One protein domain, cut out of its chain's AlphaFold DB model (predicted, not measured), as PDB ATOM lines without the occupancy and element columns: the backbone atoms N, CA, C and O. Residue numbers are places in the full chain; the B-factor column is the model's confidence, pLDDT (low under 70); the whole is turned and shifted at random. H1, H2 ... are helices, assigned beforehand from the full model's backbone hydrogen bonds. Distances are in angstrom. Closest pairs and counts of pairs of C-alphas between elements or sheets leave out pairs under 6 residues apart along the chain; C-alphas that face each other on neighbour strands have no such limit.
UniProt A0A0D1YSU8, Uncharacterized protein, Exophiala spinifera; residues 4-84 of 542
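What this domain is: This is residues 4 to 84 of the 542 residues of an uncharacterized protein of Exophiala spinifera (UniProt A0A0D1YSU8). One long helix, H3, makes the longest axis; H1 packs on its first part, and a long loop, residues 15 to 38, runs out along H3 and folds back to the short H2. Residues 69 to 84, of which 69 to 82 belong to H3, stick out. The printed part has 81 residues with three named helices, H1, H2, H3 in order, and no named strand: all helix, loose, with a radius of gyration of the C-alphas of 15.5 A and spans of 50 by 24 by 23 A.

Where its parts are: H1 is residues 4 to 14, from C-alpha 4 at (-8.705, 30.538, -21.896), 15.3 A long. H2 is residues 39 to 42. H3 is residues 51 to 82, 46.5 A long, to C-alpha 82 at (-37.989, 34.530, -3.191).

How they stand to each other: H3 touches H1 with residues 52 to 60 alone; the closest C-alphas, of Ala 13 and Gln 53, are 5.0 A apart. They run opposite ways at a tilt of 36 degrees, only just steep. H2 and H3 are close but not clearly touching, the closest C-alphas, of Phe 42 and Asn 61, at 6.5 A. H1 and H2 are apart. In H1 and H3 every O i to N i+4 pair is within hydrogen-bond range; H2 is too short for one.

The domain as a whole: The C-alphas of Asn 48 and Gly 84, the two farthest apart, are 50.6 A apart. The printed part has no cut. The link from H1 to H2 is long, 24 residues. No printed residue is under 70 in pLDDT.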
ATOM      1  N   ALA A   4     -10.105  30.757 -21.522       81.62
ATOM      2  CA  ALA A   4      -8.705  30.538 -21.896       81.62
ATOM      3  C   ALA A   4      -8.485  30.392 -23.418       81.62
ATOM      4  O   ALA A   4      -7.515  30.922 -23.959       81.62
ATOM      5  N   GLU A   5      -9.407  29.735 -24.133       88.06
ATOM      6  CA  GLU A   5      -9.392  29.702 -25.607       88.06
ATOM      7  C   GLU A   5      -9.512  31.111 -26.207       88.06
ATOM      8  O   GLU A   5      -8.804  31.439 -27.160       88.06
ATOM      9  N   ILE A   6     -10.388  31.953 -25.645       89.00
ATOM     10  CA  ILE A   6     -10.600  33.323 -26.121       89.00
ATOM     11  C   ILE A   6      -9.413  34.235 -25.795       89.00
ATOM     12  O   ILE A   6      -9.086  35.090 -26.611       89.00
ATOM     13  N   ASP A   7      -8.735  34.040 -24.660       88.19
ATOM     14  CA  ASP A   7      -7.519  34.785 -24.307       88.19
ATOM     15  C   ASP A   7      -6.374  34.479 -25.283       88.19
ATOM     16  O   ASP A   7      -5.729  35.396 -25.795       88.19
ATOM     17  N   SER A   8      -6.189  33.204 -25.644       90.69
ATOM     18  CA  SER A   8      -5.236  32.790 -26.683       90.69
ATOM     19  C   SER A   8      -5.580  33.386 -28.059       90.69
ATOM     20  O   SER A   8      -4.716  33.944 -28.743       90.69
ATOM     21  N   GLN A   9      -6.859  33.360 -28.457       90.38
ATOM     22  CA  GLN A   9      -7.312  33.978 -29.711       90.38
ATOM     23  C   GLN A   9      -7.154  35.505 -29.713       90.38
ATOM     24  O   GLN A   9      -6.788  36.077 -30.742       90.38
ATOM     25  N   TRP A  10      -7.395  36.168 -28.580       92.25
ATOM     26  CA  TRP A  10      -7.230  37.612 -28.434       92.25
ATOM     27  C   TRP A  10      -5.759  38.018 -28.546       92.25
ATOM     28  O   TRP A  10      -5.427  38.873 -29.369       92.25
ATOM     29  N   ALA A  11      -4.867  37.341 -27.816       92.19
ATOM     30  CA  ALA A  11      -3.422  37.544 -27.917       92.19
ATOM     31  C   ALA A  11      -2.902  37.281 -29.346       92.19
ATOM     32  O   ALA A  11      -2.099  38.051 -29.868       92.19
ATOM     33  N   SER A  12      -3.421  36.260 -30.038       92.12
ATOM     34  CA  SER A  12      -3.076  35.980 -31.443       92.12
ATOM     35  C   SER A  12      -3.561  37.061 -32.429       92.12
ATOM     36  O   SER A  12      -2.959  37.254 -33.488       92.12
ATOM     37  N   ALA A  13      -4.649  37.769 -32.112       90.44
ATOM     38  CA  ALA A  13      -5.255  38.771 -32.991       90.44
ATOM     39  C   ALA A  13      -4.774  40.212 -32.730       90.44
ATOM     40  O   ALA A  13      -4.667  41.001 -33.675       90.44
ATOM     41  N   PHE A  14      -4.488  40.562 -31.473       88.44
ATOM     42  CA  PHE A  14      -4.147  41.923 -31.044       88.44
ATOM     43  C   PHE A  14      -2.823  42.037 -30.263       88.44
ATOM     44  O   PHE A  14      -2.396  43.146 -29.944       88.44
ATOM     45  N   GLY A  15      -2.133  40.928 -29.983       88.94
ATOM     46  CA  GLY A  15      -0.854  40.934 -29.274       88.94
ATOM     47  C   GLY A  15      -1.011  41.311 -27.802       88.94
ATOM     48  O   GLY A  15      -1.641  40.591 -27.033       88.94
ATOM     49  N   THR A  16      -0.414  42.435 -27.406       87.88
ATOM     50  CA  THR A  16      -0.311  42.878 -26.005       87.88
ATOM     51  C   THR A  16      -1.472  43.744 -25.511       87.88
ATOM     52  O   THR A  16      -1.474  44.134 -24.344       87.88
ATOM     53  N   THR A  17      -2.467  44.073 -26.344       87.06
ATOM     54  CA  THR A  17      -3.609  44.884 -25.885       87.06
ATOM     55  C   THR A  17      -4.504  44.081 -24.930       87.06
ATOM     56  O   THR A  17      -4.891  42.964 -25.295       87.06
ATOM     57  N   PRO A  18      -4.914  44.628 -23.772       87.44
ATOM     58  CA  PRO A  18      -5.791  43.920 -22.842       87.44
ATOM     59  C   PRO A  18      -7.141  43.579 -23.489       87.44
ATOM     60  O   PRO A  18      -7.690  44.357 -24.272       87.44
ATOM     61  N   ARG A  19      -7.681  42.402 -23.155       88.75
ATOM     62  CA  ARG A  19      -9.013  41.957 -23.584       88.75
ATOM     63  C   ARG A  19     -10.096  42.688 -22.775       88.75
ATOM     64  O   ARG A  19     -10.032  42.626 -21.547       88.75
ATOM     65  N   PRO A  20     -11.118  43.300 -23.400       89.44
ATOM     66  CA  PRO A  20     -12.296  43.792 -22.687       89.44
ATOM     67  C   PRO A  20     -13.018  42.650 -21.956       89.44
ATOM     68  O   PRO A  20     -13.433  41.675 -22.585       89.44
ATOM     69  N   VAL A  21     -13.163  42.764 -20.634       91.31
ATOM     70  CA  VAL A  21     -13.909  41.827 -19.769       91.31
ATOM     71  C   VAL A  21     -15.185  42.506 -19.267       91.31
ATOM     72  O   VAL A  21     -15.223  43.731 -19.160       91.31
ATOM     73  N   LEU A  22     -16.245  41.722 -19.026       89.88
ATOM     74  CA  LEU A  22     -17.585  42.213 -18.667       89.88
ATOM     75  C   LEU A  22     -17.594  43.031 -17.367       89.88
ATOM     76  O   LEU A  22     -18.256  44.064 -17.302       89.88
ATOM     77  N   TYR A  23     -16.847  42.573 -16.365       91.62
ATOM     78  CA  TYR A  23     -16.684  43.241 -15.077       91.62
ATOM     79  C   TYR A  23     -15.325  43.949 -15.018       91.62
ATOM     80  O   TYR A  23     -14.347  43.473 -15.599       91.62
ATOM     81  N   ALA A  24     -15.270  45.086 -14.326       87.75
ATOM     82  CA  ALA A  24     -14.059  45.881 -14.125       87.75
ATOM     83  C   ALA A  24     -13.201  45.376 -12.946       87.75
ATOM     84  O   ALA A  24     -11.985  45.554 -12.956       87.75
ATOM     85  N   SER A  25     -13.818  44.713 -11.963       86.62
ATOM     86  CA  SER A  25     -13.153  44.028 -10.848       86.62
ATOM     87  C   SER A  25     -13.943  42.792 -10.418       86.62
ATOM     88  O   SER A  25     -15.151  42.713 -10.637       86.62
ATOM     89  N   GLU A  26     -13.266  41.845  -9.766       85.25
ATOM     90  CA  GLU A  26     -13.924  40.708  -9.105       85.25
ATOM     91  C   GLU A  26     -14.549  41.104  -7.752       85.25
ATOM     92  O   GLU A  26     -15.474  40.443  -7.279       85.25
ATOM     93  N   GLU A  27     -14.072  42.199  -7.150       89.50
ATOM     94  CA  GLU A  27     -14.629  42.797  -5.933       89.50
ATOM     95  C   GLU A  27     -16.033  43.377  -6.172       89.50
ATOM     96  O   GLU A  27     -16.334  43.900  -7.249       89.50
ATOM     97  N   PHE A  28     -16.890  43.291  -5.149       89.50
ATOM     98  CA  PHE A  28     -18.257  43.812  -5.170       89.50
ATOM     99  C   PHE A  28     -18.310  45.289  -4.749       89.50
ATOM    100  O   PHE A  28     -17.660  45.694  -3.787       89.50
ATOM    101  N   ASN A  29     -19.159  46.067  -5.421       88.12
ATOM    102  CA  ASN A  29     -19.516  47.438  -5.047       88.12
ATOM    103  C   ASN A  29     -20.332  47.490  -3.739       88.12
ATOM    104  O   ASN A  29     -20.809  46.467  -3.247       88.12
ATOM    105  N   GLU A  30     -20.604  48.704  -3.243       87.50
ATOM    106  CA  GLU A  30     -21.473  48.968  -2.078       87.50
ATOM    107  C   GLU A  30     -22.865  48.302  -2.177       87.50
ATOM    108  O   GLU A  30     -23.394  47.831  -1.173       87.50
ATOM    109  N   ASP A  31     -23.428  48.189  -3.388       84.75
ATOM    110  CA  ASP A  31     -24.707  47.506  -3.663       84.75
ATOM    111  C   ASP A  31     -24.618  45.960  -3.680       84.75
ATOM    112  O   ASP A  31     -25.631  45.284  -3.862       84.75
ATOM    113  N   GLY A  32     -23.423  45.373  -3.531       85.75
ATOM    114  CA  GLY A  32     -23.198  43.920  -3.554       85.75
ATOM    115  C   GLY A  32     -23.073  43.284  -4.947       85.75
ATOM    116  O   GLY A  32     -23.108  42.061  -5.059       85.75
ATOM    117  N   PHE A  33     -22.914  44.086  -6.006       86.31
ATOM    118  CA  PHE A  33     -22.727  43.629  -7.394       86.31
ATOM    119  C   PHE A  33     -21.307  43.915  -7.894       86.31
ATOM    120  O   PHE A  33     -20.710  44.915  -7.501       86.31
ATOM    121  N   GLN A  34     -20.777  43.078  -8.791       89.44
ATOM    122  CA  GLN A  34     -19.508  43.361  -9.470       89.44
ATOM    123  C   GLN A  34     -19.683  44.549 -10.438       89.44
ATOM    124  O   GLN A  34     -20.681  44.593 -11.168       89.44
ATOM    125  N   PRO A  35     -18.761  45.529 -10.470       90.38
ATOM    126  CA  PRO A  35     -18.879  46.682 -11.356       90.38
ATOM    127  C   PRO A  35     -18.765  46.252 -12.817       90.38
ATOM    128  O   PRO A  35     -17.782  45.629 -13.217       90.38
ATOM    129  N   LEU A  36     -19.749  46.626 -13.633       90.12
ATOM    130  CA  LEU A  36     -19.696  46.429 -15.080       90.12
ATOM    131  C   LEU A  36     -18.682  47.381 -15.724       90.12
ATOM    132  O   LEU A  36     -18.572  48.549 -15.352       90.12
ATOM    133  N   ASN A  37     -17.969  46.870 -16.720       89.81
ATOM    134  CA  ASN A  37     -17.073  47.643 -17.569       89.81
ATOM    135  C   ASN A  37     -17.875  48.467 -18.601       89.81
ATOM    136  O   ASN A  37     -19.007  48.115 -18.939       89.81
ATOM    137  N   ASP A  38     -17.298  49.551 -19.124       88.50
ATOM    138  CA  ASP A  38     -17.980  50.411 -20.101       88.50
ATOM    139  C   ASP A  38     -18.282  49.616 -21.392       88.50
ATOM    140  O   ASP A  38     -17.344  49.105 -22.018       88.50
ATOM    141  N   PRO A  39     -19.555  49.505 -21.838       85.44
ATOM    142  CA  PRO A  39     -19.907  48.808 -23.076       85.44
ATOM    143  C   PRO A  39     -19.167  49.346 -24.309       85.44
ATOM    144  O   PRO A  39     -18.946  48.588 -25.255       85.44
ATOM    145  N   GLN A  40     -18.725  50.608 -24.304       86.38
ATOM    146  CA  GLN A  40     -17.946  51.190 -25.395       86.38
ATOM    147  C   GLN A  40     -16.589  50.485 -25.598       86.38
ATOM    148  O   GLN A  40     -16.091  50.444 -26.722       86.38
ATOM    149  N   THR A  41     -16.026  49.841 -24.565       85.38
ATOM    150  CA  THR A  41     -14.782  49.045 -24.672       85.38
ATOM    151  C   THR A  41     -14.921  47.822 -25.588       85.38
ATOM    152  O   THR A  41     -13.936  47.375 -26.179       85.38
ATOM    153  N   PHE A  42     -16.144  47.313 -25.774       84.88
ATOM    154  CA  PHE A  42     -16.463  46.208 -26.684       84.88
ATOM    155  C   PHE A  42     -16.785  46.678 -28.116       84.88
ATOM    156  O   PHE A  42     -16.884  45.855 -29.032       84.88
ATOM    157  N   ILE A  43     -16.950  47.989 -28.332       83.56
ATOM    158  CA  ILE A  43     -17.336  48.595 -29.615       83.56
ATOM    159  C   ILE A  43     -16.081  49.138 -30.312       83.56
ATOM    160  O   ILE A  43     -15.830  50.338 -30.402       83.56
ATOM    161  N   MET A  44     -15.266  48.215 -30.823       81.06
ATOM    162  CA  MET A  44     -14.113  48.554 -31.660       81.06
ATOM    163  C   MET A  44     -14.536  49.056 -33.052       81.06
ATOM    164  O   MET A  44     -15.524  48.594 -33.625       81.06
ATOM    165  N   ASN A  45     -13.735  49.952 -33.642       83.38
ATOM    166  CA  ASN A  45     -13.958  50.492 -34.989       83.38
ATOM    167  C   ASN A  45     -13.809  49.409 -36.074       83.38
ATOM    168  O   ASN A  45     -12.714  49.160 -36.578       83.38
ATOM    169  N   ILE A  46     -14.937  48.792 -36.443       82.56
ATOM    170  CA  ILE A  46     -15.058  47.631 -37.345       82.56
ATOM    171  C   ILE A  46     -14.292  47.818 -38.667       82.56
ATOM    172  O   ILE A  46     -13.667  46.878 -39.151       82.56
ATOM    173  N   SER A  47     -14.285  49.034 -39.223       83.50
ATOM    174  CA  SER A  47     -13.581  49.394 -40.465       83.50
ATOM    175  C   SER A  47     -12.066  49.174 -40.429       83.50
ATOM    176  O   SER A  47     -11.448  49.022 -41.479       83.50
ATOM    177  N   ASN A  48     -11.463  49.172 -39.237       87.06
ATOM    178  CA  ASN A  48     -10.011  49.184 -39.056       87.06
ATOM    179  C   ASN A  48      -9.460  47.798 -38.663       87.06
ATOM    180  O   ASN A  48      -8.252  47.644 -38.484       87.06
ATOM    181  N   LEU A  49     -10.330  46.794 -38.502       86.88
ATOM    182  CA  LEU A  49      -9.983  45.472 -37.982       86.88
ATOM    183  C   LEU A  49      -9.751  44.450 -39.104       86.88
ATOM    184  O   LEU A  49     -10.568  44.281 -40.009       86.88
ATOM    185  N   LYS A  50      -8.658  43.686 -39.009       91.62
ATOM    186  CA  LYS A  50      -8.381  42.550 -39.909       91.62
ATOM    187  C   LYS A  50      -9.317  41.370 -39.600       91.62
ATOM    188  O   LYS A  50      -9.796  41.233 -38.478       91.62
ATOM    189  N   ARG A  51      -9.511  40.432 -40.540       91.50
ATOM    190  CA  ARG A  51     -10.414  39.262 -40.376       91.50
ATOM    191  C   ARG A  51     -10.216  38.481 -39.060       91.50
ATOM    192  O   ARG A  51     -11.206  38.107 -38.439       91.50
ATOM    193  N   LYS A  52      -8.969  38.266 -38.614       90.62
ATOM    194  CA  LYS A  52      -8.669  37.610 -37.321       90.62
ATOM    195  C   LYS A  52      -9.136  38.440 -36.111       90.62
ATOM    196  O   LYS A  52      -9.675  37.882 -35.165       90.62
ATOM    197  N   GLN A  53      -8.975  39.761 -36.175       90.88
ATOM    198  CA  GLN A  53      -9.384  40.710 -35.133       90.88
ATOM    199  C   GLN A  53     -10.904  40.862 -35.064       90.88
ATOM    200  O   GLN A  53     -11.464  40.842 -33.975       90.88
ATOM    201  N   LEU A  54     -11.582  40.918 -36.216       90.75
ATOM    202  CA  LEU A  54     -13.046  40.866 -36.294       90.75
ATOM    203  C   LEU A  54     -13.599  39.587 -35.654       90.75
ATOM    204  O   LEU A  54     -14.551  39.655 -34.880       90.75
ATOM    205  N   TYR A  55     -12.981  38.432 -35.931       91.56
ATOM    206  CA  TYR A  55     -13.368  37.167 -35.310       91.56
ATOM    207  C   TYR A  55     -13.172  37.203 -33.787       91.56
ATOM    208  O   TYR A  55     -14.148  37.029 -33.059       91.56
ATOM    209  N   ALA A  56     -11.964  37.521 -33.305       91.56
ATOM    210  CA  ALA A  56     -11.659  37.588 -31.873       91.56
ATOM    211  C   ALA A  56     -12.553  38.591 -31.113       91.56
ATOM    212  O   ALA A  56     -13.069  38.260 -30.048       91.56
ATOM    213  N   ALA A  57     -12.816  39.773 -31.682       91.06
ATOM    214  CA  ALA A  57     -13.751  40.747 -31.118       91.06
ATOM    215  C   ALA A  57     -15.190  40.210 -31.073       91.06
ATOM    216  O   ALA A  57     -15.832  40.260 -30.027       91.06
ATOM    217  N   SER A  58     -15.690  39.621 -32.166       90.75
ATOM    218  CA  SER A  58     -17.040  39.038 -32.188       90.75
ATOM    219  C   SER A  58     -17.213  37.898 -31.174       90.75
ATOM    220  O   SER A  58     -18.249  37.812 -30.515       90.75
ATOM    221  N   ALA A  59     -16.181  37.069 -30.995       91.25
ATOM    222  CA  ALA A  59     -16.188  35.938 -30.079       91.25
ATOM    223  C   ALA A  59     -16.071  36.377 -28.607       91.25
ATOM    224  O   ALA A  59     -16.784  35.848 -27.753       91.25
ATOM    225  N   ASN A  60     -15.259  37.399 -28.312       91.81
ATOM    226  CA  ASN A  60     -15.208  38.018 -26.988       91.81
ATOM    227  C   ASN A  60     -16.555  38.660 -26.613       91.81
ATOM    228  O   ASN A  60     -17.097  38.390 -25.543       91.81
ATOM    229  N   ASN A  61     -17.149  39.431 -27.530       90.62
ATOM    230  CA  ASN A  61     -18.455  40.059 -27.324       90.62
ATOM    231  C   ASN A  61     -19.563  39.004 -27.131       90.62
ATOM    232  O   ASN A  61     -20.468  39.204 -26.322       90.62
ATOM    233  N   GLN A  62     -19.482  37.853 -27.813       90.12
ATOM    234  CA  GLN A  62     -20.390  36.723 -27.594       90.12
ATOM    235  C   GLN A  62     -20.245  36.120 -26.186       90.12
ATOM    236  O   GLN A  62     -21.261  35.814 -25.562       90.12
ATOM    237  N   ILE A  63     -19.019  35.965 -25.666       90.06
ATOM    238  CA  ILE A  63     -18.795  35.476 -24.295       90.06
ATOM    239  C   ILE A  63     -19.289  36.494 -23.261       90.06
ATOM    240  O   ILE A  63     -20.025  36.107 -22.358       90.06
ATOM    241  N   ALA A  64     -18.977  37.784 -23.416       90.19
ATOM    242  CA  ALA A  64     -19.442  38.828 -22.499       90.19
ATOM    243  C   ALA A  64     -20.981  38.912 -22.444       90.19
ATOM    244  O   ALA A  64     -21.562  38.889 -21.360       90.19
ATOM    245  N   MET A  65     -21.660  38.906 -23.600       89.56
ATOM    246  CA  MET A  65     -23.129  38.850 -23.646       89.56
ATOM    247  C   MET A  65     -23.693  37.571 -23.024       89.56
ATOM    248  O   MET A  65     -24.753  37.621 -22.401       89.56
ATOM    249  N   ARG A  66     -23.018  36.427 -23.186       88.88
ATOM    250  CA  ARG A  66     -23.454  35.171 -22.572       88.88
ATOM    251  C   ARG A  66     -23.342  35.223 -21.051       88.88
ATOM    252  O   ARG A  66     -24.312  34.882 -20.392       88.88
ATOM    253  N   LEU A  67     -22.209  35.669 -20.505       89.88
ATOM    254  CA  LEU A  67     -22.009  35.778 -19.055       89.88
ATOM    255  C   LEU A  67     -23.079  36.676 -18.413       89.88
ATOM    256  O   LEU A  67     -23.728  36.254 -17.461       89.88
ATOM    257  N   ALA A  68     -23.357  37.839 -19.012       89.44
ATOM    258  CA  ALA A  68     -24.413  38.742 -18.550       89.44
ATOM    259  C   ALA A  68     -25.826  38.122 -18.621       89.44
ATOM    260  O   ALA A  68     -26.673  38.397 -17.772       89.44
ATOM    261  N   GLN A  69     -26.110  37.284 -19.626       88.62
ATOM    262  CA  GLN A  69     -27.392  36.573 -19.731       88.62
ATOM    263  C   GLN A  69     -27.505  35.416 -18.735       88.62
ATOM    264  O   GLN A  69     -28.574  35.221 -18.158       88.62
ATOM    265  N   ASP A  70     -26.425  34.664 -18.530       88.81
ATOM    266  CA  ASP A  70     -26.387  33.539 -17.601       88.81
ATOM    267  C   ASP A  70     -26.522  34.069 -16.147       88.81
ATOM    268  O   ASP A  70     -27.356  33.557 -15.397       88.81
ATOM    269  N   GLU A  71     -25.853  35.181 -15.790       89.12
ATOM    270  CA  GLU A  71     -26.053  35.903 -14.516       89.12
ATOM    271  C   GLU A  71     -27.484  36.448 -14.375       89.12
ATOM    272  O   GLU A  71     -28.139  36.209 -13.358       89.12
ATOM    273  N   TYR A  72     -28.011  37.145 -15.393       89.44
ATOM    274  CA  TYR A  72     -29.381  37.675 -15.371       89.44
ATOM    275  C   TYR A  72     -30.411  36.577 -15.082       89.44
ATOM    276  O   TYR A  72     -31.342  36.782 -14.298       89.44
ATOM    277  N   LEU A  73     -30.238  35.397 -15.684       89.19
ATOM    278  CA  LEU A  73     -31.111  34.253 -15.449       89.19
ATOM    279  C   LEU A  73     -30.946  33.677 -14.042       89.19
ATOM    280  O   LEU A  73     -31.942  33.231 -13.476       89.19
ATOM    281  N   ASP A  74     -29.757  33.718 -13.437       89.12
ATOM    282  CA  ASP A  74     -29.580  33.330 -12.035       89.12
ATOM    283  C   ASP A  74     -30.168  34.333 -11.042       89.12
ATOM    284  O   ASP A  74     -30.827  33.924 -10.082       89.12
ATOM    285  N   LEU A  75     -30.031  35.634 -11.300       88.56
ATOM    286  CA  LEU A  75     -30.726  36.666 -10.534       88.56
ATOM    287  C   LEU A  75     -32.246  36.496 -10.667       88.56
ATOM    288  O   LEU A  75     -32.952  36.501  -9.657       88.56
ATOM    289  N   GLU A  76     -32.777  36.247 -11.870       88.94
ATOM    290  CA  GLU A  76     -34.209  35.981 -12.043       88.94
ATOM    291  C   GLU A  76     -34.645  34.664 -11.365       88.94
ATOM    292  O   GLU A  76     -35.716  34.631 -10.752       88.94
ATOM    293  N   ARG A  77     -33.813  33.605 -11.372       87.62
ATOM    294  CA  ARG A  77     -34.061  32.347 -10.627       87.62
ATOM    295  C   ARG A  77     -34.174  32.603  -9.128       87.62
ATOM    296  O   ARG A  77     -35.125  32.136  -8.496       87.62
ATOM    297  N   GLN A  78     -33.242  33.362  -8.553       89.19
ATOM    298  CA  GLN A  78     -33.247  33.719  -7.132       89.19
ATOM    299  C   GLN A  78     -34.455  34.597  -6.780       89.19
ATOM    300  O   GLN A  78     -35.195  34.302  -5.840       89.19
ATOM    301  N   ILE A  79     -34.727  35.622  -7.588       88.81
ATOM    302  CA  ILE A  79     -35.862  36.534  -7.424       88.81
ATOM    303  C   ILE A  79     -37.205  35.791  -7.525       88.81
ATOM    304  O   ILE A  79     -38.126  36.084  -6.760       88.81
ATOM    305  N   ASN A  80     -37.344  34.830  -8.443       88.88
ATOM    306  CA  ASN A  80     -38.555  34.021  -8.572       88.88
ATOM    307  C   ASN A  80     -38.704  33.025  -7.409       88.88
ATOM    308  O   ASN A  80     -39.806  32.916  -6.870       88.88
ATOM    309  N   ARG A  81     -37.610  32.415  -6.923       89.56
ATOM    310  CA  ARG A  81     -37.599  31.596  -5.695       89.56
ATOM    311  C   ARG A  81     -38.082  32.395  -4.476       89.56
ATOM    312  O   ARG A  81     -38.998  31.950  -3.791       89.56
ATOM    313  N   ILE A  82     -37.555  33.605  -4.262       90.06
ATOM    314  CA  ILE A  82     -37.989  34.530  -3.191       90.06
ATOM    315  C   ILE A  82     -39.475  34.908  -3.337       90.06
ATOM    316  O   ILE A  82     -40.193  35.037  -2.349       90.06
ATOM    317  N   LYS A  83     -39.970  35.045  -4.574       90.12
ATOM    318  CA  LYS A  83     -41.380  35.346  -4.889       90.12
ATOM    319  C   LYS A  83     -42.306  34.117  -4.884       90.12
ATOM    320  O   LYS A  83     -43.471  34.265  -5.252       90.12
ATOM    321  N   GLY A  84     -41.822  32.927  -4.512       86.25
ATOM    322  CA  GLY A  84     -42.617  31.693  -4.499       86.25
ATOM    323  C   GLY A  84     -43.069  31.227  -5.890       86.25
ATOM    324  O   GLY A  84     -44.173  30.706  -6.038       86.25
TER     325      GLY A  84